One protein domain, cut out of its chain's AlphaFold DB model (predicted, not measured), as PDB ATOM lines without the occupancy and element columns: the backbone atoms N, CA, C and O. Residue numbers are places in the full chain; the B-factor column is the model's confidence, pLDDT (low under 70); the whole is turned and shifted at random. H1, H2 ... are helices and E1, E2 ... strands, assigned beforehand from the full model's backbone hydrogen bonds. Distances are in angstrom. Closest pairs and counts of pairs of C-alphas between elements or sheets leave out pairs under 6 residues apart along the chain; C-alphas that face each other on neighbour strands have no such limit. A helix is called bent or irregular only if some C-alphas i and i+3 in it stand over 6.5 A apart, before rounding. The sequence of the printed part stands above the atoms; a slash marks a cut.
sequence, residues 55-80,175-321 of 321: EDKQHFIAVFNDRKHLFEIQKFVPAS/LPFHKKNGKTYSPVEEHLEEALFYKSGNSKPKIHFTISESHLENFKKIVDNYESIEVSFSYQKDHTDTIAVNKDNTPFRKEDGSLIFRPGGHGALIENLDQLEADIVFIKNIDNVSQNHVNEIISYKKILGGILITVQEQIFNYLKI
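AT A GLANCE: This is residues 55 to 80 and 175 to 321 of the 321 residues of the protein "NAD metabolism ATPase/kinase" of Flavobacterium sp. 9AF (UniProt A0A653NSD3). A small twisted sheet of four parallel strands, E5 E4 E1 E6, is the core, with H2 over one face, H4 over the opposite face and H3 packed near the E5 edge. Near the E6 edge the long helix H5 crosses H1 almost at right angles, its residues 311 to 318 and the end to 321 sticking out free, while at the opposite end residues 236 to 265 make a long arm with no named element. The hairpin of E2 and E3 is apart from the sheet's strands. The printed part has 173 residues with five named helices and six named strands, in the order H1 E1 E2 E3 H2 E4 H3 E5 H4 E6 H5, of mixed class. It is loose, with a radius of gyration of the C-alphas of 19.8 A, and flat, spanning 62 by 55 by 27 A.

HOW THE PARTS SIT: Begin at the sheet, where E5, residues 230 to 235, E4, residues 206 to 211, E1, residues 73 to 78, and E6, residues 280 to 283, run parallel in that order. It is only just strongly twisted, its C-alphas up to 4.1 A off the best plane. Look for N 207 and O 230 at 2.9 A between E4 and E5, N 77 and O 208 at 2.8 A between E1 and E4, and N 76 and O 282 at 2.8 A between E1 and E6. H2, residues 187 to 198, is on the sheet at a height of 8.9 A, over E4 and only just over E1, with 3 of its C-alphas; its closest C-alphas to E4 are those of Ala 195 and Ile 207, 6.6 A apart. H4, residues 266 to 273, is on the opposite face to H2, at a height of 8.5 A over the sheet. H3, residues 213 to 223, is on the sheet over E4, at a height of 9.2 A. E4, H3 and E5 form a strand-helix-strand unit, two parallel neighbour strands with a helix between them along the chain, and its crossover is right-handed. E5, H4 and E6 form a split one, with E4 and E1 between its strands, also right-handed. H2 touches H3 with residues 188 to 192 alone, the closest C-alphas being those of Glu 189 and Ile 222, 7.1 A. H5, residues 294 to 318, is on the sheet, and its residues 299 to 310 alone touch H1, residues 55 to 70; the closest C-alphas are those of Phe 60 and Gly 306, 4.3 A, and the lines are about perpendicular at 76 degrees. E2, residues 178 to 180, and E3, residues 183 to 185, form an antiparallel hairpin with N 180 and O 183 at 2.8 A. In H5 every O i to N i+4 pair is within hydrogen-bond range; in H1 it is 10 of 12, in H2 5 of 8, in H3 4 of 7 and in H4 2 of 4.

IN THESE COORDINATES: Find C-alpha 73 at (198.644, 238.654, 240.962); from there E1 runs 16.7 A to C-alpha 78. E4 is 16.2 A long, E5 17.2 A and E6 9.8 A. H1 begins at C-alpha 55, at (187.744, 252.646, 258.678), and is 23.8 A long. It is irregular, with C-alphas 66 and 69 7.4 A apart, as is H3, with C-alphas 214 and 217 7.6 A apart, and only just H4, with C-alphas 267 and 270 6.9 A apart. H2 measures 17.4 A and H3 15.5 A; E2, E3 and H4 are shorter. H5 is the longest helix, 36.5 A, and ends at C-alpha 318, at (212.961, 250.829, 256.504).

THE WHOLE: The two C-alphas farthest apart are those of Glu 255 and Ile 321, 65.1 A. Residues 81 to 174 are not printed, and C-alphas 80 and 175 are 13.2 A apart across the cut, which falls in the link from E1 to E2. The link from E5 to H4, 30 residues, is long; in it residues 242 to 243 pair antiparallel with residues 261 to 262. The mean pLDDT of the printed part is 89.6; it is under 70 at residues 264 to 268, of which 266 to 268 belong to H4, and at residue 321, the chain's last.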
ATOM      1  N   GLU A  55     186.832 251.692 259.300       97.81
ATOM      2  CA  GLU A  55     187.744 252.646 258.678       97.81
ATOM      3  C   GLU A  55     189.007 251.951 258.148       97.81
ATOM      4  O   GLU A  55     189.362 252.142 256.982       97.81
ATOM      5  N   ASP A  56     189.635 251.079 258.947       97.31
ATOM      6  CA  ASP A  56     190.808 250.300 258.520       97.31
ATOM      7  C   ASP A  56     190.472 249.380 257.344       97.31
ATOM      8  O   ASP A  56     191.228 249.282 256.373       97.31
ATOM      9  N   LYS A  57     189.314 248.709 257.398       97.88
ATOM     10  CA  LYS A  57     188.856 247.843 256.305       97.88
ATOM     11  C   LYS A  57     188.714 248.640 255.013       97.88
ATOM     12  O   LYS A  57     189.239 248.209 253.987       97.88
ATOM     13  N   GLN A  58     188.043 249.795 255.050       98.12
ATOM     14  CA  GLN A  58     187.895 250.650 253.868       98.12
ATOM     15  C   GLN A  58     189.247 251.163 253.366       98.12
ATOM     16  O   GLN A  58     189.484 251.163 252.157       98.12
ATOM     17  N   HIS A  59     190.156 251.523 254.274       98.12
ATOM     18  CA  HIS A  59     191.508 251.942 253.926       98.12
ATOM     19  C   HIS A  59     192.270 250.849 253.162       98.12
ATOM     20  O   HIS A  59     192.721 251.088 252.041       98.12
ATOM     21  N   PHE A  60     192.359 249.628 253.698       98.38
ATOM     22  CA  PHE A  60     193.074 248.536 253.024       98.38
ATOM     23  C   PHE A  60     192.400 248.105 251.715       98.38
ATOM     24  O   PHE A  60     193.084 247.780 250.743       98.38
ATOM     25  N   ILE A  61     191.065 248.153 251.648       97.69
ATOM     26  CA  ILE A  61     190.330 247.932 250.396       97.69
ATOM     27  C   ILE A  61     190.743 248.957 249.335       97.69
ATOM     28  O   ILE A  61     190.961 248.569 248.184       97.69
ATOM     29  N   ALA A  62     190.837 250.239 249.701       97.88
ATOM     30  CA  ALA A  62     191.261 251.303 248.795       97.88
ATOM     31  C   ALA A  62     192.703 251.081 248.320       97.88
ATOM     32  O   ALA A  62     192.926 251.000 247.114       97.88
ATOM     33  N   VAL A  63     193.643 250.835 249.244       97.88
ATOM     34  CA  VAL A  63     195.054 250.538 248.925       97.88
ATOM     35  C   VAL A  63     195.171 249.417 247.894       97.88
ATOM     36  O   VAL A  63     195.875 249.560 246.895       97.88
ATOM     37  N   PHE A  64     194.455 248.307 248.096       96.38
ATOM     38  CA  PHE A  64     194.498 247.195 247.152       96.38
ATOM     39  C   PHE A  64     193.923 247.567 245.784       96.38
ATOM     40  O   PHE A  64     194.538 247.264 244.763       96.38
ATOM     41  N   ASN A  65     192.757 248.218 245.731       94.56
ATOM     42  CA  ASN A  65     192.142 248.588 244.453       94.56
ATOM     43  C   ASN A  65     193.023 249.558 243.656       94.56
ATOM     44  O   ASN A  65     193.160 249.384 242.445       94.56
ATOM     45  N   ASP A  66     193.635 250.526 244.338       95.00
ATOM     46  CA  ASP A  66     194.455 251.558 243.712       95.00
ATOM     47  C   ASP A  66     195.777 250.992 243.201       95.00
ATOM     48  O   ASP A  66     196.270 251.443 242.173       95.00
ATOM     49  N   ARG A  67     196.352 249.984 243.870       93.69
ATOM     50  CA  ARG A  67     197.716 249.511 243.580       93.69
ATOM     51  C   ARG A  67     197.802 248.139 242.934       93.69
ATOM     52  O   ARG A  67     198.854 247.820 242.394       93.69
ATOM     53  N   LYS A  68     196.730 247.337 242.898       91.94
ATOM     54  CA  LYS A  68     196.775 245.974 242.325       91.94
ATOM     55  C   LYS A  68     197.282 245.904 240.879       91.94
ATOM     56  O   LYS A  68     197.734 244.853 240.446       91.94
ATOM     57  N   HIS A  69     197.182 246.999 240.123       91.62
ATOM     58  CA  HIS A  69     197.668 247.103 238.743       91.62
ATOM     59  C   HIS A  69     199.196 247.165 238.622       91.62
ATOM     60  O   HIS A  69     199.710 246.989 237.523       91.62
ATOM     61  N   LEU A  70     199.900 247.398 239.731       92.56
ATOM     62  CA  LEU A  70     201.359 247.432 239.808       92.56
ATOM     63  C   LEU A  70     201.977 246.055 240.075       92.56
ATOM     64  O   LEU A  70     203.196 245.940 240.041       92.56
ATOM     65  N   PHE A  71     201.154 245.043 240.361       92.25
ATOM     66  CA  PHE A  71     201.602 243.721 240.786       92.25
ATOM     67  C   PHE A  71     201.096 242.639 239.840       92.25
ATOM     68  O   PHE A  71     199.949 242.671 239.376       92.25
ATOM     69  N   GLU A  72     201.923 241.625 239.630       92.19
ATOM     70  CA  GLU A  72     201.503 240.358 239.063       92.19
ATOM     71  C   GLU A  72     200.802 239.518 240.138       92.19
ATOM     72  O   GLU A  72     201.407 239.065 241.110       92.19
ATOM     73  N   ILE A  73     199.486 239.350 239.986       93.94
ATOM     74  CA  ILE A  73     198.644 238.654 240.962       93.94
ATOM     75  C   ILE A  73     198.238 237.294 240.411       93.94
ATOM     76  O   ILE A  73     197.621 237.199 239.347       93.94
ATOM     77  N   GLN A  74     198.496 236.250 241.192       94.56
ATOM     78  CA  GLN A  74     198.132 234.884 240.843       94.56
ATOM     79  C   GLN A  74     197.353 234.211 241.969       94.56
ATOM     80  O   GLN A  74     197.644 234.352 243.158       94.56
ATOM     81  N   LYS A  75     196.332 233.441 241.600       95.38
ATOM     82  CA  LYS A  75     195.625 232.570 242.537       95.38
ATOM     83  C   LYS A  75     196.268 231.188 242.537       95.38
ATOM     84  O   LYS A  75     196.443 230.599 241.479       95.38
ATOM     85  N   PHE A  76     196.532 230.633 243.709       95.19
ATOM     86  CA  PHE A  76     197.065 229.286 243.869       95.19
ATOM     87  C   PHE A  76     196.061 228.383 244.588       95.19
ATOM     88  O   PHE A  76     195.550 228.718 245.661       95.19
ATOM     89  N   VAL A  77     195.765 227.230 243.991       94.44
ATOM     90  CA  VAL A  77     194.732 226.308 244.469       94.44
ATOM     91  C   VAL A  77     195.300 224.899 244.636       94.44
ATOM     92  O   VAL A  77     195.518 224.192 243.647       94.44
ATOM     93  N   PRO A  78     195.510 224.445 245.885       90.81
ATOM     94  CA  PRO A  78     195.840 223.057 246.162       90.81
ATOM     95  C   PRO A  78     194.694 222.114 245.791       90.81
ATOM     96  O   PRO A  78     193.632 222.183 246.413       90.81
ATOM     97  N   ALA A  79     194.892 221.241 244.795       88.00
ATOM     98  CA  ALA A  79     193.827 220.411 244.217       88.00
ATOM     99  C   ALA A  79     194.215 218.937 243.952       88.00
ATOM    100  O   ALA A  79     193.451 218.205 243.320       88.00
ATOM    101  N   SER A  80     195.356 218.464 244.469       74.44
ATOM    102  CA  SER A  80     195.837 217.083 244.276       74.44
ATOM    103  C   SER A  80     195.065 216.033 245.085       74.44
ATOM    104  O   SER A  80     195.137 214.837 244.807       74.44
ATOM    105  N   LEU A 175     184.169 217.156 241.208       94.12
ATOM    106  CA  LEU A 175     182.901 216.591 241.642       94.12
ATOM    107  C   LEU A 175     181.780 217.625 241.473       94.12
ATOM    108  O   LEU A 175     181.988 218.795 241.798       94.12
ATOM    109  N   PRO A 176     180.583 217.214 241.021       94.56
ATOM    110  CA  PRO A 176     179.412 218.083 241.019       94.56
ATOM    111  C   PRO A 176     179.103 218.582 242.435       94.56
ATOM    112  O   PRO A 176     178.755 217.780 243.304       94.56
ATOM    113  N   PHE A 177     179.235 219.888 242.681       92.88
ATOM    114  CA  PHE A 177     179.227 220.426 244.045       92.88
ATOM    115  C   PHE A 177     178.138 221.470 244.284       92.88
ATOM    116  O   PHE A 177     177.406 221.367 245.267       92.88
ATOM    117  N   HIS A 178     177.923 222.389 243.341       92.75
ATOM    118  CA  HIS A 178     176.829 223.358 243.419       92.75
ATOM    119  C   HIS A 178     175.898 223.315 242.211       92.75
ATOM    120  O   HIS A 178     176.250 222.803 241.151       92.75
ATOM    121  N   LYS A 179     174.708 223.906 242.357       90.81
ATOM    122  CA  LYS A 179     173.754 224.115 241.264       90.81
ATOM    123  C   LYS A 179     173.313 225.578 241.227       90.81
ATOM    124  O   LYS A 179     172.758 226.075 242.200       90.81
ATOM    125  N   LYS A 180     173.532 226.260 240.100       85.19
ATOM    126  CA  LYS A 180     173.189 227.673 239.875       85.19
ATOM    127  C   LYS A 180     172.536 227.841 238.510       85.19
ATOM    128  O   LYS A 180     173.083 227.406 237.500       85.19
ATOM    129  N   ASN A 181     171.371 228.490 238.474       85.94
ATOM    130  CA  ASN A 181     170.611 228.760 237.245       85.94
ATOM    131  C   ASN A 181     170.399 227.501 236.381       85.94
ATOM    132  O   ASN A 181     170.527 227.538 235.162       85.94
ATOM    133  N   GLY A 182     170.143 226.358 237.025       84.38
ATOM    134  CA  GLY A 182     169.972 225.068 236.352       84.38
ATOM    135  C   GLY A 182     171.270 224.366 235.934       84.38
ATOM    136  O   GLY A 182     171.212 223.172 235.657       84.38
ATOM    137  N   LYS A 183     172.425 225.043 235.968       90.31
ATOM    138  CA  LYS A 183     173.742 224.459 235.684       90.31
ATOM    139  C   LYS A 183     174.399 223.938 236.963       90.31
ATOM    140  O   LYS A 183     174.284 224.545 238.029       90.31
ATOM    141  N   THR A 184     175.104 222.825 236.843       92.94
ATOM    142  CA  THR A 184     175.923 222.250 237.909       92.94
ATOM    143  C   THR A 184     177.356 222.761 237.801       92.94
ATOM    144  O   THR A 184     177.881 222.849 236.696       92.94
ATOM    145  N   TYR A 185     177.956 223.105 238.937       93.81
ATOM    146  CA  TYR A 185     179.319 223.615 239.036       93.81
ATOM    147  C   TYR A 185     180.165 222.684 239.896       93.81
ATOM    148  O   TYR A 185     179.752 222.243 240.977       93.81
ATOM    149  N   SER A 186     181.358 222.401 239.400       95.31
ATOM    150  CA  SER A 186     182.448 221.788 240.145       95.31
ATOM    151  C   SER A 186     183.257 222.847 240.906       95.31
ATOM    152  O   SER A 186     183.240 224.025 240.534       95.31
ATOM    153  N   PRO A 187     184.011 222.469 241.953       95.50
ATOM    154  CA  PRO A 187     184.874 223.421 242.635       95.50
ATOM    155  C   PRO A 187     185.920 224.066 241.713       95.50
ATOM    156  O   PRO A 187     186.223 225.242 241.880       95.50
ATOM    157  N   VAL A 188     186.434 223.361 240.699       96.19
ATOM    158  CA  VAL A 188     187.327 223.967 239.693       96.19
ATOM    159  C   VAL A 188     186.643 225.129 238.973       96.19
ATOM    160  O   VAL A 188     187.227 226.208 238.905       96.19
ATOM    161  N   GLU A 189     185.405 224.955 238.498       95.25
ATOM    162  CA  GLU A 189     184.645 226.033 237.843       95.25
ATOM    163  C   GLU A 189     184.426 227.223 238.783       95.25
ATOM    164  O   GLU A 189     184.656 228.364 238.399       95.25
ATOM    165  N   GLU A 190     184.068 226.973 240.043       94.38
ATOM    166  CA  GLU A 190     183.915 228.035 241.051       94.38
ATOM    167  C   GLU A 190     185.231 228.791 241.288       94.38
ATOM    168  O   GLU A 190     185.256 230.016 241.425       94.38
ATOM    169  N   HIS A 191     186.361 228.077 241.312       95.31
ATOM    170  CA  HIS A 191     187.670 228.697 241.463       95.31
ATOM    171  C   HIS A 191     188.078 229.533 240.244       95.31
ATOM    172  O   HIS A 191     188.751 230.548 240.453       95.31
ATOM    173  N   LEU A 192     187.684 229.120 239.036       94.94
ATOM    174  CA  LEU A 192     187.887 229.852 237.784       94.94
ATOM    175  C   LEU A 192     187.045 231.135 237.762       94.94
ATOM    176  O   LEU A 192     187.592 232.215 237.566       94.94
ATOM    177  N   GLU A 193     185.753 231.057 238.080       91.12
ATOM    178  CA  GLU A 193     184.886 232.242 238.201       91.12
ATOM    179  C   GLU A 193     185.430 233.237 239.235       91.12
ATOM    180  O   GLU A 193     185.541 234.437 238.986       91.12
ATOM    181  N   GLU A 194     185.866 232.733 240.392       91.50
ATOM    182  CA  GLU A 194     186.487 233.562 241.421       91.50
ATOM    183  C   GLU A 194     187.824 234.171 240.956       91.50
ATOM    184  O   GLU A 194     188.225 235.218 241.465       91.50
ATOM    185  N   ALA A 195     188.524 233.557 239.993       91.88
ATOM    186  CA  ALA A 195     189.790 234.080 239.487       91.88
ATOM    187  C   ALA A 195     189.613 235.415 238.742       91.88
ATOM    188  O   ALA A 195     190.516 236.252 238.762       91.88
ATOM    189  N   LEU A 196     188.430 235.663 238.165       89.19
ATOM    190  CA  LEU A 196     188.102 236.908 237.462       89.19
ATOM    191  C   LEU A 196     188.269 238.153 238.346       89.19
ATOM    192  O   LEU A 196     188.607 239.225 237.845       89.19
ATOM    193  N   PHE A 197     188.106 238.011 239.665       86.00
ATOM    194  CA  PHE A 197     188.358 239.078 240.637       86.00
ATOM    195  C   PHE A 197     189.803 239.610 240.587       86.00
ATOM    196  O   PHE A 197     190.026 240.814 240.754       86.00
ATOM    197  N   TYR A 198     190.779 238.734 240.336       84.06
ATOM    198  CA  TYR A 198     192.202 239.082 240.339       84.06
ATOM    199  C   TYR A 198     192.665 239.748 239.045       84.06
ATOM    200  O   TYR A 198     193.831 240.114 238.935       84.06
ATOM    201  N   LYS A 199     191.770 239.939 238.069       85.62
ATOM    202  CA  LYS A 199     192.111 240.616 236.821       85.62
ATOM    203  C   LYS A 199     192.689 242.007 237.105       85.62
ATOM    204  O   LYS A 199     192.095 242.805 237.846       85.62
ATOM    205  N   SER A 200     193.828 242.292 236.483       78.19
ATOM    206  CA  SER A 200     194.571 243.536 236.653       78.19
ATOM    207  C   SER A 200     194.906 244.131 235.287       78.19
ATOM    208  O   SER A 200     195.579 243.509 234.474       78.19
ATOM    209  N   GLY A 201     194.373 245.317 234.982       77.62
ATOM    210  CA  GLY A 201     194.504 245.914 233.650       77.62
ATOM    211  C   GLY A 201     193.965 245.011 232.528       77.62
ATOM    212  O   GLY A 201     192.860 244.467 232.622       77.62
ATOM    213  N   ASN A 202     194.753 244.869 231.458       76.81
ATOM    214  CA  ASN A 202     194.394 244.096 230.263       76.81
ATOM    215  C   ASN A 202     194.884 242.638 230.286       76.81
ATOM    216  O   ASN A 202     194.571 241.896 229.354       76.81
ATOM    217  N   SER A 203     195.631 242.210 231.309       83.94
ATOM    218  CA  SER A 203     196.094 240.823 231.397       83.94
ATOM    219  C   SER A 203     194.946 239.876 231.754       83.94
ATOM    220  O   SER A 203     193.926 240.266 232.344       83.94
ATOM    221  N   LYS A 204     195.094 238.608 231.361       90.00
ATOM    222  CA  LYS A 204     194.197 237.553 231.830       90.00
ATOM    223  C   LYS A 204     194.487 237.298 233.315       90.00
ATOM    224  O   LYS A 204     195.655 237.277 233.699       90.00
ATOM    225  N   PRO A 205     193.462 237.112 234.163       93.88
ATOM    226  CA  PRO A 205     193.686 236.637 235.522       93.88
ATOM    227  C   PRO A 205     194.389 235.279 235.489       93.88
ATOM    228  O   PRO A 205     194.047 234.425 234.667       93.88
ATOM    229  N   LYS A 206     195.346 235.088 236.399       95.06
ATOM    230  CA  LYS A 206     196.149 233.871 236.488       95.06
ATOM    231  C   LYS A 206     195.688 232.990 237.638       95.06
ATOM    232  O   LYS A 206     195.497 233.454 238.766       95.06
ATOM    233  N   ILE A 207     195.558 231.699 237.369       96.06
ATOM    234  CA  ILE A 207     195.294 230.677 238.380       96.06
ATOM    235  C   ILE A 207     196.212 229.480 238.163       96.06
ATOM    236  O   ILE A 207     196.467 229.052 237.040       96.06
ATOM    237  N   HIS A 208     196.717 228.945 239.262       95.50
ATOM    238  CA  HIS A 208     197.577 227.781 239.283       95.50
ATOM    239  C   HIS A 208     196.962 226.692 240.151       95.50
ATOM    240  O   HIS A 208     196.614 226.938 241.309       95.50
ATOM    241  N   PHE A 209     196.856 225.482 239.608       94.12
ATOM    242  CA  PHE A 209     196.404 224.310 240.350       94.12
ATOM    243  C   PHE A 209     197.564 223.348 240.587       94.12
ATOM    244  O   PHE A 209     198.279 222.995 239.653       94.12
ATOM    245  N   THR A 210     197.700 222.849 241.815       90.12
ATOM    246  CA  THR A 210     198.496 221.632 242.039       90.12
ATOM    247  C   THR A 210     197.579 220.429 241.930       90.12
ATOM    248  O   THR A 210     196.572 220.357 242.633       90.12
ATOM    249  N   ILE A 211     197.899 219.489 241.051       88.25
ATOM    250  CA  ILE A 211     197.078 218.300 240.799       88.25
ATOM    251  C   ILE A 211     197.936 217.035 240.809       88.25
ATOM    252  O   ILE A 211     199.161 217.092 240.770       88.25
ATOM    253  N   SER A 212     197.293 215.874 240.865       83.75
ATOM    254  CA  SER A 212     197.961 214.613 240.527       83.75
ATOM    255  C   SER A 212     198.034 214.479 239.007       83.75
ATOM    256  O   SER A 212     197.071 214.838 238.326       83.75
ATOM    257  N   GLU A 213     199.123 213.928 238.468       83.44
ATOM    258  CA  GLU A 213     199.286 213.737 237.014       83.44
ATOM    259  C   GLU A 213     198.120 212.955 236.392       83.44
ATOM    260  O   GLU A 213     197.593 213.336 235.347       83.44
ATOM    261  N   SER A 214     197.626 211.931 237.096       82.88
ATOM    262  CA  SER A 214     196.466 211.122 236.692       82.88
ATOM    263  C   SER A 214     195.171 211.922 236.499       82.88
ATOM    264  O   SER A 214     194.223 211.429 235.893       82.88
ATOM    265  N   HIS A 215     195.095 213.146 237.027       86.81
ATOM    266  CA  HIS A 215     193.903 213.990 236.988       86.81
ATOM    267  C   HIS A 215     193.978 215.120 235.955       86.81
ATOM    268  O   HIS A 215     192.972 215.806 235.764       86.81
ATOM    269  N   LEU A 216     195.108 215.298 235.262       90.62
ATOM    270  CA  LEU A 216     195.330 216.403 234.322       90.62
ATOM    271  C   LEU A 216     194.231 216.515 233.263       90.62
ATOM    272  O   LEU A 216     193.640 217.579 233.088       90.62
ATOM    273  N   GLU A 217     193.906 215.407 232.603       91.75
ATOM    274  CA  GLU A 217     192.915 215.403 231.522       91.75
ATOM    275  C   GLU A 217     191.499 215.730 232.014       91.75
ATOM    276  O   GLU A 217     190.703 216.313 231.279       91.75
ATOM    277  N   ASN A 218     191.175 215.428 233.275       90.75
ATOM    278  CA  ASN A 218     189.891 215.824 233.857       90.75
ATOM    279  C   ASN A 218     189.825 217.334 234.117       90.75
ATOM    280  O   ASN A 218     188.770 217.932 233.926       90.75
ATOM    281  N   PHE A 219     190.935 217.951 234.533       94.00
ATOM    282  CA  PHE A 219     191.004 219.397 234.746       94.00
ATOM    283  C   PHE A 219     190.982 220.167 233.424       94.00
ATOM    284  O   PHE A 219     190.216 221.121 233.308       94.00
ATOM    285  N   LYS A 220     191.758 219.733 232.419       94.06
ATOM    286  CA  LYS A 220     191.789 220.372 231.090       94.06
ATOM    287  C   LYS A 220     190.401 220.466 230.463       94.06
ATOM    288  O   LYS A 220     189.979 221.555 230.106       94.06
ATOM    289  N   LYS A 221     189.627 219.372 230.478       94.38
ATOM    290  CA  LYS A 221     188.240 219.350 229.971       94.38
ATOM    291  C   LYS A 221     187.347 220.455 230.540       94.38
ATOM    292  O   LYS A 221     186.418 220.891 229.867       94.38
ATOM    293  N   ILE A 222     187.579 220.860 231.788       94.75
ATOM    294  CA  ILE A 222     186.829 221.940 232.435       94.75
ATOM    295  C   ILE A 222     187.421 223.290 232.032       94.75
ATOM    296  O   ILE A 222     186.689 224.165 231.570       94.75
ATOM    297  N   VAL A 223     188.736 223.432 232.195       95.06
ATOM    298  CA  VAL A 223     189.501 224.668 231.991       95.06
ATOM    299  C   VAL A 223     189.452 225.170 230.550       95.06
ATOM    300  O   VAL A 223     189.395 226.379 230.350       95.06
ATOM    301  N   ASP A 224     189.393 224.281 229.560       93.44
ATOM    302  CA  ASP A 224     189.329 224.651 228.141       93.44
ATOM    303  C   ASP A 224     188.067 225.469 227.802       93.44
ATOM    304  O   ASP A 224     188.047 226.203 226.821       93.44
ATOM    305  N   ASN A 225     187.029 225.431 228.648       93.12
ATOM    306  CA  ASN A 225     185.840 226.281 228.502       93.12
ATOM    307  C   ASN A 225     186.038 227.719 229.038       93.12
ATOM    308  O   ASN A 225     185.112 228.527 228.975       93.12
ATOM    309  N   TYR A 226     187.211 228.039 229.597       93.75
ATOM    310  CA  TYR A 226     187.516 229.281 230.318       93.75
ATOM    311  C   TYR A 226     188.713 230.032 229.710       93.75
ATOM    312  O   TYR A 226     189.633 230.453 230.408       93.75
ATOM    313  N   GLU A 227     188.681 230.272 228.397       90.50
ATOM    314  CA  GLU A 227     189.780 230.901 227.640       90.50
ATOM    315  C   GLU A 227     190.183 232.309 228.121       90.50
ATOM    316  O   GLU A 227     191.273 232.799 227.806       90.50
ATOM    317  N   SER A 228     189.314 232.999 228.865       91.50
ATOM    318  CA  SER A 228     189.578 234.332 229.421       91.50
ATOM    319  C   SER A 228     190.515 234.318 230.633       91.50
ATOM    320  O   SER A 228     190.937 235.389 231.074       91.50
ATOM    321  N   ILE A 229     190.862 233.135 231.144       95.00
ATOM    322  CA  ILE A 229     191.699 232.914 232.323       95.00
ATOM    323  C   ILE A 229     192.966 232.179 231.887       95.00
ATOM    324  O   ILE A 229     192.921 231.236 231.102       95.00
ATOM    325  N   GLU A 230     194.116 232.609 232.397       95.19
ATOM    326  CA  GLU A 230     195.370 231.887 232.211       95.19
ATOM    327  C   GLU A 230     195.503 230.832 233.312       95.19
ATOM    328  O   GLU A 230     195.593 231.157 234.500       95.19
ATOM    329  N   VAL A 231     195.477 229.560 232.916       96.06
ATOM    330  CA  VAL A 231     195.529 228.426 233.840       96.06
ATOM    331  C   VAL A 231     196.837 227.673 233.669       96.06
ATOM    332  O   VAL A 231     197.213 227.300 232.560       96.06
ATOM    333  N   SER A 232     197.509 227.415 234.784       94.50
ATOM    334  CA  SER A 232     198.716 226.590 234.841       94.50
ATOM    335  C   SER A 232     198.562 225.464 235.860       94.50
ATOM    336  O   SER A 232     197.729 225.522 236.771       94.50
ATOM    337  N   PHE A 233     199.369 224.420 235.686       92.50
ATOM    338  CA  PHE A 233     199.365 223.244 236.541       92.50
ATOM    339  C   PHE A 233     200.778 222.933 237.013       92.50
ATOM    340  O   PHE A 233     201.729 223.026 236.239       92.50
ATOM    341  N   SER A 234     200.895 222.508 238.263       89.06
ATOM    342  CA  SER A 234     202.048 221.763 238.759       89.06
ATOM    343  C   SER A 234     201.570 220.451 239.357       89.06
ATOM    344  O   SER A 234     200.386 220.260 239.662       89.06
ATOM    345  N   TYR A 235     202.506 219.524 239.501       84.12
ATOM    346  CA  TYR A 235     202.210 218.197 240.003       84.12
ATOM    347  C   TYR A 235     202.734 218.041 241.413       84.12
ATOM    348  O   TYR A 235     203.804 218.541 241.766       84.12
ATOM    349  N   GLN A 236     201.971 217.321 242.229       70.50
ATOM    350  CA  GLN A 236     202.509 216.850 243.488       70.50
ATOM    351  C   GLN A 236     203.715 215.951 243.200       70.50
ATOM    352  O   GLN A 236     203.598 214.965 242.480       70.50
ATOM    353  N   LYS A 237     204.874 216.316 243.745       74.19
ATOM    354  CA  LYS A 237     206.118 215.611 243.458       74.19
ATOM    355  C   LYS A 237     206.238 214.367 244.336       74.19
ATOM    356  O   LYS A 237     206.257 214.475 245.566       74.19
ATOM    357  N   ASP A 238     206.373 213.208 243.701       75.38
ATOM    358  CA  ASP A 238     206.494 211.887 244.333       75.38
ATOM    359  C   ASP A 238     207.606 211.801 245.390       75.38
ATOM    360  O   ASP A 238     207.489 211.060 246.367       75.38
ATOM    361  N   HIS A 239     208.665 212.609 245.264       77.06
ATOM    362  CA  HIS A 239     209.759 212.647 246.240       77.06
ATOM    363  C   HIS A 239     209.337 213.197 247.612       77.06
ATOM    364  O   HIS A 239     210.111 213.177 248.576       77.06
ATOM    365  N   THR A 240     208.134 213.765 247.712       75.75
ATOM    366  CA  THR A 240     207.530 214.236 248.965       75.75
ATOM    367  C   THR A 240     206.711 213.169 249.676       75.75
ATOM    368  O   THR A 240     206.333 213.378 250.831       75.75
ATOM    369  N   ASP A 241     206.488 212.019 249.038       83.38
ATOM    370  CA  ASP A 241     205.693 210.946 249.605       83.38
ATOM    371  C   ASP A 241     206.296 210.384 250.897       83.38
ATOM    372  O   ASP A 241     207.512 210.308 251.107       83.38
ATOM    373  N   THR A 242     205.402 209.966 251.787       86.88
ATOM    374  CA  THR A 242     205.737 209.301 253.042       86.88
ATOM    375  C   THR A 242     205.551 207.797 252.897       86.88
ATOM    376  O   THR A 242     204.501 207.342 252.437       86.88
ATOM    377  N   ILE A 243     206.554 207.014 253.291       90.94
ATOM    378  CA  ILE A 243     206.471 205.552 253.256       90.94
ATOM    379  C   ILE A 243     205.411 205.049 254.244       90.94
ATOM    380  O   ILE A 243     205.353 205.487 255.395       90.94
ATOM    381  N   ALA A 244     204.548 204.135 253.800       91.56
ATOM    382  CA  ALA A 244     203.615 203.457 254.688       91.56
ATOM    383  C   ALA A 244     204.353 202.371 255.480       91.56
ATOM    384  O   ALA A 244     205.158 201.619 254.927       91.56
ATOM    385  N   VAL A 245     204.057 202.271 256.774       90.94
ATOM    386  CA  VAL A 245     204.675 201.292 257.674       90.94
ATOM    387  C   VAL A 245     203.622 200.461 258.399       90.94
ATOM    388  O   VAL A 245     202.495 200.906 258.625       90.94
ATOM    389  N   ASN A 246     204.001 199.240 258.761       90.00
ATOM    390  CA  ASN A 246     203.273 198.393 259.694       90.00
ATOM    391  C   ASN A 246     203.328 198.974 261.118       90.00
ATOM    392  O   ASN A 246     204.109 199.878 261.413       90.00
ATOM    393  N   LYS A 247     202.529 198.415 262.037       87.25
ATOM    394  CA  LYS A 247     202.519 198.826 263.457       87.25
ATOM    395  C   LYS A 247     203.878 198.683 264.157       87.25
ATOM    396  O   LYS A 247     204.101 199.331 265.170       87.25
ATOM    397  N   ASP A 248     204.761 197.839 263.630       88.81
ATOM    398  CA  ASP A 248     206.130 197.621 264.107       88.81
ATOM    399  C   ASP A 248     207.174 198.517 263.402       88.81
ATOM    400  O   ASP A 248     208.378 198.296 263.538       88.81
ATOM    401  N   ASN A 249     206.732 199.525 262.639       87.12
ATOM    402  CA  ASN A 249     207.563 200.414 261.823       87.12
ATOM    403  C   ASN A 249     208.380 199.705 260.723       87.12
ATOM    404  O   ASN A 249     209.365 200.258 260.222       87.12
ATOM    405  N   THR A 250     207.996 198.492 260.308       90.19
ATOM    406  CA  THR A 250     208.543 197.874 259.090       90.19
ATOM    407  C   THR A 250     207.840 198.417 257.836       90.19
ATOM    408  O   THR A 250     206.654 198.747 257.907       90.19
ATOM    409  N   PRO A 251     208.527 198.541 256.680       91.25
ATOM    410  CA  PRO A 251     207.895 199.015 255.448       91.25
ATOM    411  C   PRO A 251     206.704 198.141 255.031       91.25
ATOM    412  O   PRO A 251     206.832 196.918 254.931       91.25
ATOM    413  N   PHE A 252     205.555 198.767 254.766       92.19
ATOM    414  CA  PHE A 252     204.357 198.073 254.301       92.19
ATOM    415  C   PHE A 252     204.478 197.750 252.807       92.19
ATOM    416  O   PHE A 252     204.727 198.643 251.991       92.19
ATOM    417  N   ARG A 253     204.250 196.482 252.450       91.06
ATOM    418  CA  ARG A 253     204.311 195.980 251.072       91.06
ATOM    419  C   ARG A 253     202.957 195.445 250.623       91.06
ATOM    420  O   ARG A 253     202.203 194.904 251.431       91.06
ATOM    421  N   LYS A 254     202.652 195.609 249.338       89.44
ATOM    422  CA  LYS A 254     201.522 194.939 248.683       89.44
ATOM    423  C   LYS A 254     201.824 193.449 248.488       89.44
ATOM    424  O   LYS A 254     202.951 193.002 248.681       89.44
ATOM    425  N   GLU A 255     200.816 192.703 248.040       88.44
ATOM    426  CA  GLU A 255     200.951 191.286 247.670       88.44
ATOM    427  C   GLU A 255     202.009 191.053 246.575       88.44
ATOM    428  O   GLU A 255     202.660 190.014 246.568       88.44
ATOM    429  N   ASP A 256     202.239 192.038 245.699       88.69
ATOM    430  CA  ASP A 256     203.277 192.002 244.656       88.69
ATOM    431  C   ASP A 256     204.697 192.337 245.164       88.69
ATOM    432  O   ASP A 256     205.647 192.358 244.383       88.69
ATOM    433  N   GLY A 257     204.854 192.614 246.463       87.38
ATOM    434  CA  GLY A 257     206.122 192.978 247.090       87.38
ATOM    435  C   GLY A 257     206.504 194.459 246.987       87.38
ATOM    436  O   GLY A 257     207.480 194.855 247.619       87.38
ATOM    437  N   SER A 258     205.747 195.292 246.265       91.25
ATOM    438  CA  SER A 258     206.029 196.730 246.137       91.25
ATOM    439  C   SER A 258     205.684 197.517 247.404       91.25
ATOM    440  O   SER A 258     204.711 197.217 248.107       91.25
ATOM    441  N   LEU A 259     206.456 198.570 247.689       92.06
ATOM    442  CA  LEU A 259     206.194 199.489 248.796       92.06
ATOM    443  C   LEU A 259     204.958 200.348 248.528       92.06
ATOM    444  O   LEU A 259     204.733 200.832 247.413       92.06
ATOM    445  N   ILE A 260     204.200 200.620 249.591       90.44
ATOM    446  CA  ILE A 260     203.143 201.632 249.563       90.44
ATOM    447  C   ILE A 260     203.685 202.963 250.072       90.44
ATOM    448  O   ILE A 260     204.248 203.062 251.160       90.44
ATOM    449  N   PHE A 261     203.417 204.009 249.300       87.56
ATOM    450  CA  PHE A 261     203.667 205.391 249.668       87.56
ATOM    451  C   PHE A 261     202.341 206.134 249.792       87.56
ATOM    452  O   PHE A 261     201.356 205.814 249.119       87.56
ATOM    453  N   ARG A 262     202.298 207.113 250.687       79.31
ATOM    454  CA  ARG A 262     201.175 208.035 250.828       79.31
ATOM    455  C   ARG A 262     201.650 209.430 250.430       79.31
ATOM    456  O   ARG A 262     202.726 209.819 250.886       79.31
ATOM    457  N   PRO A 263     200.850 210.182 249.653       71.44
ATOM    458  CA  PRO A 263     201.152 211.565 249.320       71.44
ATOM    459  C   PRO A 263     201.562 212.349 250.565       71.44
ATOM    460  O   PRO A 263     200.814 212.389 251.551       71.44
ATOM    461  N   GLY A 264     202.757 212.946 250.533       64.44
ATOM    462  CA  GLY A 264     203.156 213.930 251.535       64.44
ATOM    463  C   GLY A 264     202.103 215.035 251.562       64.44
ATOM    464  O   GLY A 264     201.557 215.386 250.523       64.44
ATOM    465  N   GLY A 265     201.720 215.535 252.736       59.44
ATOM    466  CA  GLY A 265     200.688 216.574 252.829       59.44
ATOM    467  C   GLY A 265     201.116 217.905 252.187       59.44
ATOM    468  O   GLY A 265     201.925 217.967 251.269       59.44
ATOM    469  N   HIS A 266     200.647 219.020 252.743       53.66
ATOM    470  CA  HIS A 266     200.962 220.383 252.285       53.66
ATOM    471  C   HIS A 266     202.466 220.757 252.259       53.66
ATOM    472  O   HIS A 266     202.795 221.884 251.919       53.66
ATOM    473  N   GLY A 267     203.393 219.850 252.588       54.59
ATOM    474  CA  GLY A 267     204.841 220.079 252.524       54.59
ATOM    475  C   GLY A 267     205.384 220.357 251.116       54.59
ATOM    476  O   GLY A 267     206.478 220.894 251.003       54.59
ATOM    477  N   ALA A 268     204.619 220.067 250.057       66.25
ATOM    478  CA  ALA A 268     204.939 220.494 248.691       66.25
ATOM    479  C   ALA A 268     204.558 221.963 248.401       66.25
ATOM    480  O   ALA A 268     204.897 222.480 247.343       66.25
ATOM    481  N   LEU A 269     203.843 222.644 249.309       75.94
ATOM    482  CA  LEU A 269     203.340 224.000 249.079       75.94
ATOM    483  C   LEU A 269     204.471 224.987 248.791       75.94
ATOM    484  O   LEU A 269     204.379 225.703 247.806       75.94
ATOM    485  N   ILE A 270     205.521 225.007 249.616       80.62
ATOM    486  CA  ILE A 270     206.629 225.965 249.472       80.62
ATOM    487  C   ILE A 270     207.324 225.767 248.122       80.62
ATOM    488  O   ILE A 270     207.411 226.710 247.351       80.62
ATOM    489  N   GLU A 271     207.698 224.528 247.783       79.19
ATOM    490  CA  GLU A 271     208.327 224.237 246.488       79.19
ATOM    491  C   GLU A 271     207.436 224.604 245.290       79.19
ATOM    492  O   GLU A 271     207.952 224.966 244.237       79.19
ATOM    493  N   ASN A 272     206.112 224.470 245.416       82.12
ATOM    494  CA  ASN A 272     205.179 224.843 244.354       82.12
ATOM    495  C   ASN A 272     204.990 226.363 244.267       82.12
ATOM    496  O   ASN A 272     204.780 226.876 243.175       82.12
ATOM    497  N   LEU A 273     205.057 227.076 245.397       86.69
ATOM    498  CA  LEU A 273     205.024 228.539 245.434       86.69
ATOM    499  C   LEU A 273     206.303 229.138 244.841       86.69
ATOM    500  O   LEU A 273     206.203 230.103 244.094       86.69
ATOM    501  N   ASP A 274     207.467 228.532 245.093       85.00
ATOM    502  CA  ASP A 274     208.763 228.959 244.537       85.00
ATOM    503  C   ASP A 274     208.811 228.894 242.999       85.00
ATOM    504  O   ASP A 274     209.666 229.514 242.372       85.00
ATOM    505  N   GLN A 275     207.913 228.127 242.377       83.88
ATOM    506  CA  GLN A 275     207.805 227.999 240.920       83.88
ATOM    507  C   GLN A 275     206.878 229.041 240.284       83.88
ATOM    508  O   GLN A 275     206.766 229.079 239.058       83.88
ATOM    509  N   LEU A 276     206.172 229.841 241.086       90.50
ATOM    510  CA  LEU A 276     205.251 230.851 240.579       90.50
ATOM    511  C   LEU A 276     205.993 232.158 240.308       90.50
ATOM    512  O   LEU A 276     206.650 232.711 241.186       90.50
ATOM    513  N   GLU A 277     205.813 232.690 239.106       90.44
ATOM    514  CA  GLU A 277     206.252 234.034 238.741       90.44
ATOM    515  C   GLU A 277     205.115 235.019 239.052       90.44
ATOM    516  O   GLU A 277     204.295 235.337 238.194       90.44
ATOM    517  N   ALA A 278     205.000 235.429 240.319       92.31
ATOM    518  CA  ALA A 278     203.996 236.393 240.768       92.31
ATOM    519  C   ALA A 278     204.478 237.194 241.986       92.31
ATOM    520  O   ALA A 278     205.132 236.653 242.876       92.31
ATOM    521  N   ASP A 279     204.078 238.464 242.069       93.06
ATOM    522  CA  ASP A 279     204.383 239.332 243.212       93.06
ATOM    523  C   ASP A 279     203.462 239.048 244.408       93.06
ATOM    524  O   ASP A 279     203.863 239.154 245.569       93.06
ATOM    525  N   ILE A 280     202.195 238.712 244.130       94.19
ATOM    526  CA  ILE A 280     201.174 238.436 245.148       94.19
ATOM    527  C   ILE A 280     200.444 237.138 244.809       94.19
ATOM    528  O   ILE A 280     199.775 237.029 243.778       94.19
ATOM    529  N   VAL A 281     200.482 236.183 245.743       94.94
ATOM    530  CA  VAL A 281     199.802 234.891 245.604       94.94
ATOM    531  C   VAL A 281     198.650 234.759 246.597       94.94
ATOM    532  O   VAL A 281     198.842 234.788 247.812       94.94
ATOM    533  N   PHE A 282     197.435 234.548 246.087       95.25
ATOM    534  CA  PHE A 282     196.272 234.204 246.911       95.25
ATOM    535  C   PHE A 282     196.083 232.691 246.971       95.25
ATOM    536  O   PHE A 282     195.701 232.070 245.979       95.25
ATOM    537  N   ILE A 283     196.285 232.107 248.150       94.38
ATOM    538  CA  ILE A 283     196.178 230.661 248.367       94.38
ATOM    539  C   ILE A 283     194.780 230.313 248.886       94.38
ATOM    540  O   ILE A 283     194.314 230.886 249.872       94.38
ATOM    541  N   LYS A 284     194.104 229.355 248.241       93.12
ATOM    542  CA  LYS A 284     192.793 228.858 248.686       93.12
ATOM    543  C   LYS A 284     192.627 227.377 248.354       93.12
ATOM    544  O   LYS A 284     192.819 226.993 247.207       93.12
ATOM    545  N   ASN A 285     192.229 226.561 249.330       92.62
ATOM    546  CA  ASN A 285     191.960 225.132 249.117       92.62
ATOM    547  C   ASN A 285     190.847 224.912 248.087       92.62
ATOM    548  O   ASN A 285     189.882 225.675 248.072       92.62
ATOM    549  N   ILE A 286     190.956 223.840 247.294       92.75
ATOM    550  CA  ILE A 286     189.991 223.501 246.235       92.75
ATOM    551  C   ILE A 286     188.557 223.290 246.738       92.75
ATOM    552  O   ILE A 286     187.611 223.521 246.000       92.75
ATOM    553  N   ASP A 287     188.380 222.828 247.978       90.88
ATOM    554  CA  ASP A 287     187.069 222.576 248.584       90.88
ATOM    555  C   ASP A 287     186.490 223.801 249.307       90.88
ATOM    556  O   ASP A 287     185.338 223.776 249.738       90.88
ATOM    557  N   ASN A 288     187.237 224.908 249.393       91.56
ATOM    558  CA  ASN A 288     186.738 226.168 249.931       91.56
ATOM    559  C   ASN A 288     186.035 226.974 248.828       91.56
ATOM    560  O   ASN A 288     186.496 228.031 248.385       91.56
ATOM    561  N   VAL A 289     184.892 226.460 248.387       89.12
ATOM    562  CA  VAL A 289     184.006 227.115 247.426       89.12
ATOM    563  C   VAL A 289     182.677 227.399 248.113       89.12
ATOM    564  O   VAL A 289     181.918 226.493 248.429       89.12
ATOM    565  N   SER A 290     182.408 228.674 248.393       85.31
ATOM    566  CA  SER A 290     181.144 229.126 248.978       85.31
ATOM    567  C   SER A 290     180.449 230.052 247.997       85.31
ATOM    568  O   SER A 290     181.034 231.042 247.562       85.31
ATOM    569  N   GLN A 291     179.188 229.750 247.690       78.44
ATOM    570  CA  GLN A 291     178.312 230.652 246.935       78.44
ATOM    571  C   GLN A 291     177.651 231.707 247.825       78.44
ATOM    572  O   GLN A 291     177.158 232.721 247.335       78.44
ATOM    573  N   ASN A 292     177.655 231.490 249.139       81.44
ATOM    574  CA  ASN A 292     177.174 232.472 250.092       81.44
ATOM    575  C   ASN A 292     178.285 233.492 250.362       81.44
ATOM    576  O   ASN A 292     179.468 233.145 250.347       81.44
ATOM    577  N   HIS A 293     177.897 234.738 250.643       85.19
ATOM    578  CA  HIS A 293     178.818 235.798 251.067       85.19
ATOM    579  C   HIS A 293     179.908 236.166 250.039       85.19
ATOM    580  O   HIS A 293     180.970 236.647 250.417       85.19
ATOM    581  N   VAL A 294     179.660 236.005 248.731       84.25
ATOM    582  CA  VAL A 294     180.651 236.310 247.670       84.25
ATOM    583  C   VAL A 294     181.234 237.723 247.800       84.25
ATOM    584  O   VAL A 294     182.450 237.894 247.745       84.25
ATOM    585  N   ASN A 295     180.386 238.730 248.035       87.31
ATOM    586  CA  ASN A 295     180.834 240.117 248.206       87.31
ATOM    587  C   ASN A 295     181.745 240.282 249.429       87.31
ATOM    588  O   ASN A 295     182.736 240.999 249.366       87.31
ATOM    589  N   GLU A 296     181.434 239.595 250.524       90.81
ATOM    590  CA  GLU A 296     182.225 239.635 251.752       90.81
ATOM    591  C   GLU A 296     183.574 238.931 251.560       90.81
ATOM    592  O   GLU A 296     184.611 239.494 251.901       90.81
ATOM    593  N   ILE A 297     183.587 237.759 250.913       90.00
ATOM    594  CA  ILE A 297     184.814 237.040 250.536       90.00
ATOM    595  C   ILE A 297     185.714 237.937 249.679       90.00
ATOM    596  O   ILE A 297     186.919 238.024 249.920       90.00
ATOM    597  N   ILE A 298     185.139 238.624 248.688       90.69
ATOM    598  CA  ILE A 298     185.864 239.577 247.844       90.69
ATOM    599  C   ILE A 298     186.425 240.731 248.685       90.69
ATOM    600  O   ILE A 298     187.605 241.053 248.553       90.69
ATOM    601  N   SER A 299     185.625 241.328 249.571       93.56
ATOM    602  CA  SER A 299     186.072 242.412 250.454       93.56
ATOM    603  C   SER A 299     187.239 241.985 251.341       93.56
ATOM    604  O   SER A 299     188.256 242.674 251.369       93.56
ATOM    605  N   TYR A 300     187.167 240.820 251.988       94.50
ATOM    606  CA  TYR A 300     188.268 240.319 252.816       94.50
ATOM    607  C   TYR A 300     189.533 240.016 252.016       94.50
ATOM    608  O   TYR A 300     190.633 240.260 252.504       94.50
ATOM    609  N   LYS A 301     189.420 239.563 250.764       94.25
ATOM    610  CA  LYS A 301     190.595 239.412 249.891       94.25
ATOM    611  C   LYS A 301     191.260 240.745 249.579       94.25
ATOM    612  O   LYS A 301     192.485 240.822 249.607       94.25
ATOM    613  N   LYS A 302     190.468 241.787 249.312       96.00
ATOM    614  CA  LYS A 302     190.994 243.144 249.120       96.00
ATOM    615  C   LYS A 302     191.679 243.653 250.386       96.00
ATOM    616  O   LYS A 302     192.777 244.179 250.287       96.00
ATOM    617  N   ILE A 303     191.078 243.436 251.558       97.44
ATOM    618  CA  ILE A 303     191.675 243.795 252.853       97.44
ATOM    619  C   ILE A 303     193.030 243.100 253.030       97.44
ATOM    620  O   ILE A 303     194.028 243.770 253.278       97.44
ATOM    621  N   LEU A 304     193.094 241.776 252.844       96.56
ATOM    622  CA  LEU A 304     194.340 241.010 252.970       96.56
ATOM    623  C   LEU A 304     195.416 241.490 251.988       96.56
ATOM    624  O   LEU A 304     196.571 241.649 252.375       96.56
ATOM    625  N   GLY A 305     195.039 241.759 250.736       96.31
ATOM    626  CA  GLY A 305     195.956 242.311 249.742       96.31
ATOM    627  C   GLY A 305     196.444 243.717 250.104       96.31
ATOM    628  O   GLY A 305     197.628 244.007 249.967       96.31
ATOM    629  N   GLY A 306     195.562 244.579 250.613       97.62
ATOM    630  CA  GLY A 306     195.911 245.931 251.048       97.62
ATOM    631  C   GLY A 306     196.854 245.935 252.246       97.62
ATOM    632  O   GLY A 306     197.821 246.696 252.262       97.62
ATOM    633  N   ILE A 307     196.623 245.041 253.211       97.75
ATOM    634  CA  ILE A 307     197.529 244.810 254.342       97.75
ATOM    635  C   ILE A 307     198.904 244.378 253.834       97.75
ATOM    636  O   ILE A 307     199.902 244.981 254.220       97.75
ATOM    637  N   LEU A 308     198.962 243.372 252.953       97.31
ATOM    638  CA  LEU A 308     200.222 242.865 252.405       97.31
ATOM    639  C   LEU A 308     201.030 243.981 251.732       97.31
ATOM    640  O   LEU A 308     202.207 244.148 252.044       97.31
ATOM    641  N   ILE A 309     200.390 244.760 250.856       97.38
ATOM    642  CA  ILE A 309     201.026 245.881 250.150       97.38
ATOM    643  C   ILE A 309     201.539 246.925 251.150       97.38
ATOM    644  O   ILE A 309     202.689 247.345 251.068       97.38
ATOM    645  N   THR A 310     200.714 247.303 252.130       97.06
ATOM    646  CA  THR A 310     201.079 248.312 253.139       97.06
ATOM    647  C   THR A 310     202.281 247.866 253.973       97.06
ATOM    648  O   THR A 310     203.227 248.629 254.167       97.06
ATOM    649  N   VAL A 311     202.273 246.614 254.442       96.62
ATOM    650  CA  VAL A 311     203.366 246.045 255.243       96.62
ATOM    651  C   VAL A 311     204.646 245.928 254.414       96.62
ATOM    652  O   VAL A 311     205.718 246.282 254.901       96.62
ATOM    653  N   GLN A 312     204.554 245.477 253.161       95.88
ATOM    654  CA  GLN A 312     205.710 245.381 252.268       95.88
ATOM    655  C   GLN A 312     206.361 246.753 252.052       95.88
ATOM    656  O   GLN A 312     207.575 246.889 252.196       95.88
ATOM    657  N   GLU A 313     205.568 247.782 251.757       94.88
ATOM    658  CA  GLU A 313     206.080 249.140 251.575       94.88
ATOM    659  C   GLU A 313     206.747 249.678 252.837       94.88
ATOM    660  O   GLU A 313     207.812 250.295 252.758       94.88
ATOM    661  N   GLN A 314     206.156 249.424 254.006       96.56
ATOM    662  CA  GLN A 314     206.753 249.804 255.281       96.56
ATOM    663  C   GLN A 314     208.128 249.145 255.465       96.56
ATOM    664  O   GLN A 314     209.096 249.834 255.792       96.56
ATOM    665  N   ILE A 315     208.237 247.841 255.192       96.81
ATOM    666  CA  ILE A 315     209.506 247.101 255.252       96.81
ATOM    667  C   ILE A 315     210.527 247.703 254.277       96.81
ATOM    668  O   ILE A 315     211.654 247.998 254.671       96.81
ATOM    669  N   PHE A 316     210.147 247.935 253.021       95.12
ATOM    670  CA  PHE A 316     211.056 248.477 252.005       95.12
ATOM    671  C   PHE A 316     211.508 249.904 252.301       95.12
ATOM    672  O   PHE A 316     212.634 250.268 251.970       95.12
ATOM    673  N   ASN A 317     210.665 250.712 252.940       95.88
ATOM    674  CA  ASN A 317     211.059 252.041 253.389       95.88
ATOM    675  C   ASN A 317     212.092 251.972 254.518       95.88
ATOM    676  O   ASN A 317     213.041 252.750 254.500       95.88
ATOM    677  N   TYR A 318     211.962 251.026 255.452       96.38
ATOM    678  CA  TYR A 318     212.961 250.829 256.504       96.38
ATOM    679  C   TYR A 318     214.295 250.296 255.978       96.38
ATOM    680  O   TYR A 318     215.335 250.702 256.481       96.38
ATOM    681  N   LEU A 319     214.288 249.446 254.949       95.38
ATOM    682  CA  LEU A 319     215.514 248.909 254.342       95.38
ATOM    683  C   LEU A 319     216.318 249.935 253.521       95.38
ATOM    684  O   LEU A 319     217.443 249.643 253.127       95.38
ATOM    685  N   LYS A 320     215.748 251.108 253.223       91.88
ATOM    686  CA  LYS A 320     216.449 252.204 252.527       91.88
ATOM    687  C   LYS A 320     217.271 253.097 253.465       91.88
ATOM    688  O   LYS A 320     217.982 253.966 252.963       91.88
ATOM    689  N   ILE A 321     217.109 252.934 254.778       64.38
ATOM    690  CA  ILE A 321     217.833 253.670 255.826       64.38
ATOM    691  C   ILE A 321     219.173 252.984 256.079       64.38
ATOM    692  O   ILE A 321     220.185 253.712 256.170       64.38
TER     693      ILE A 321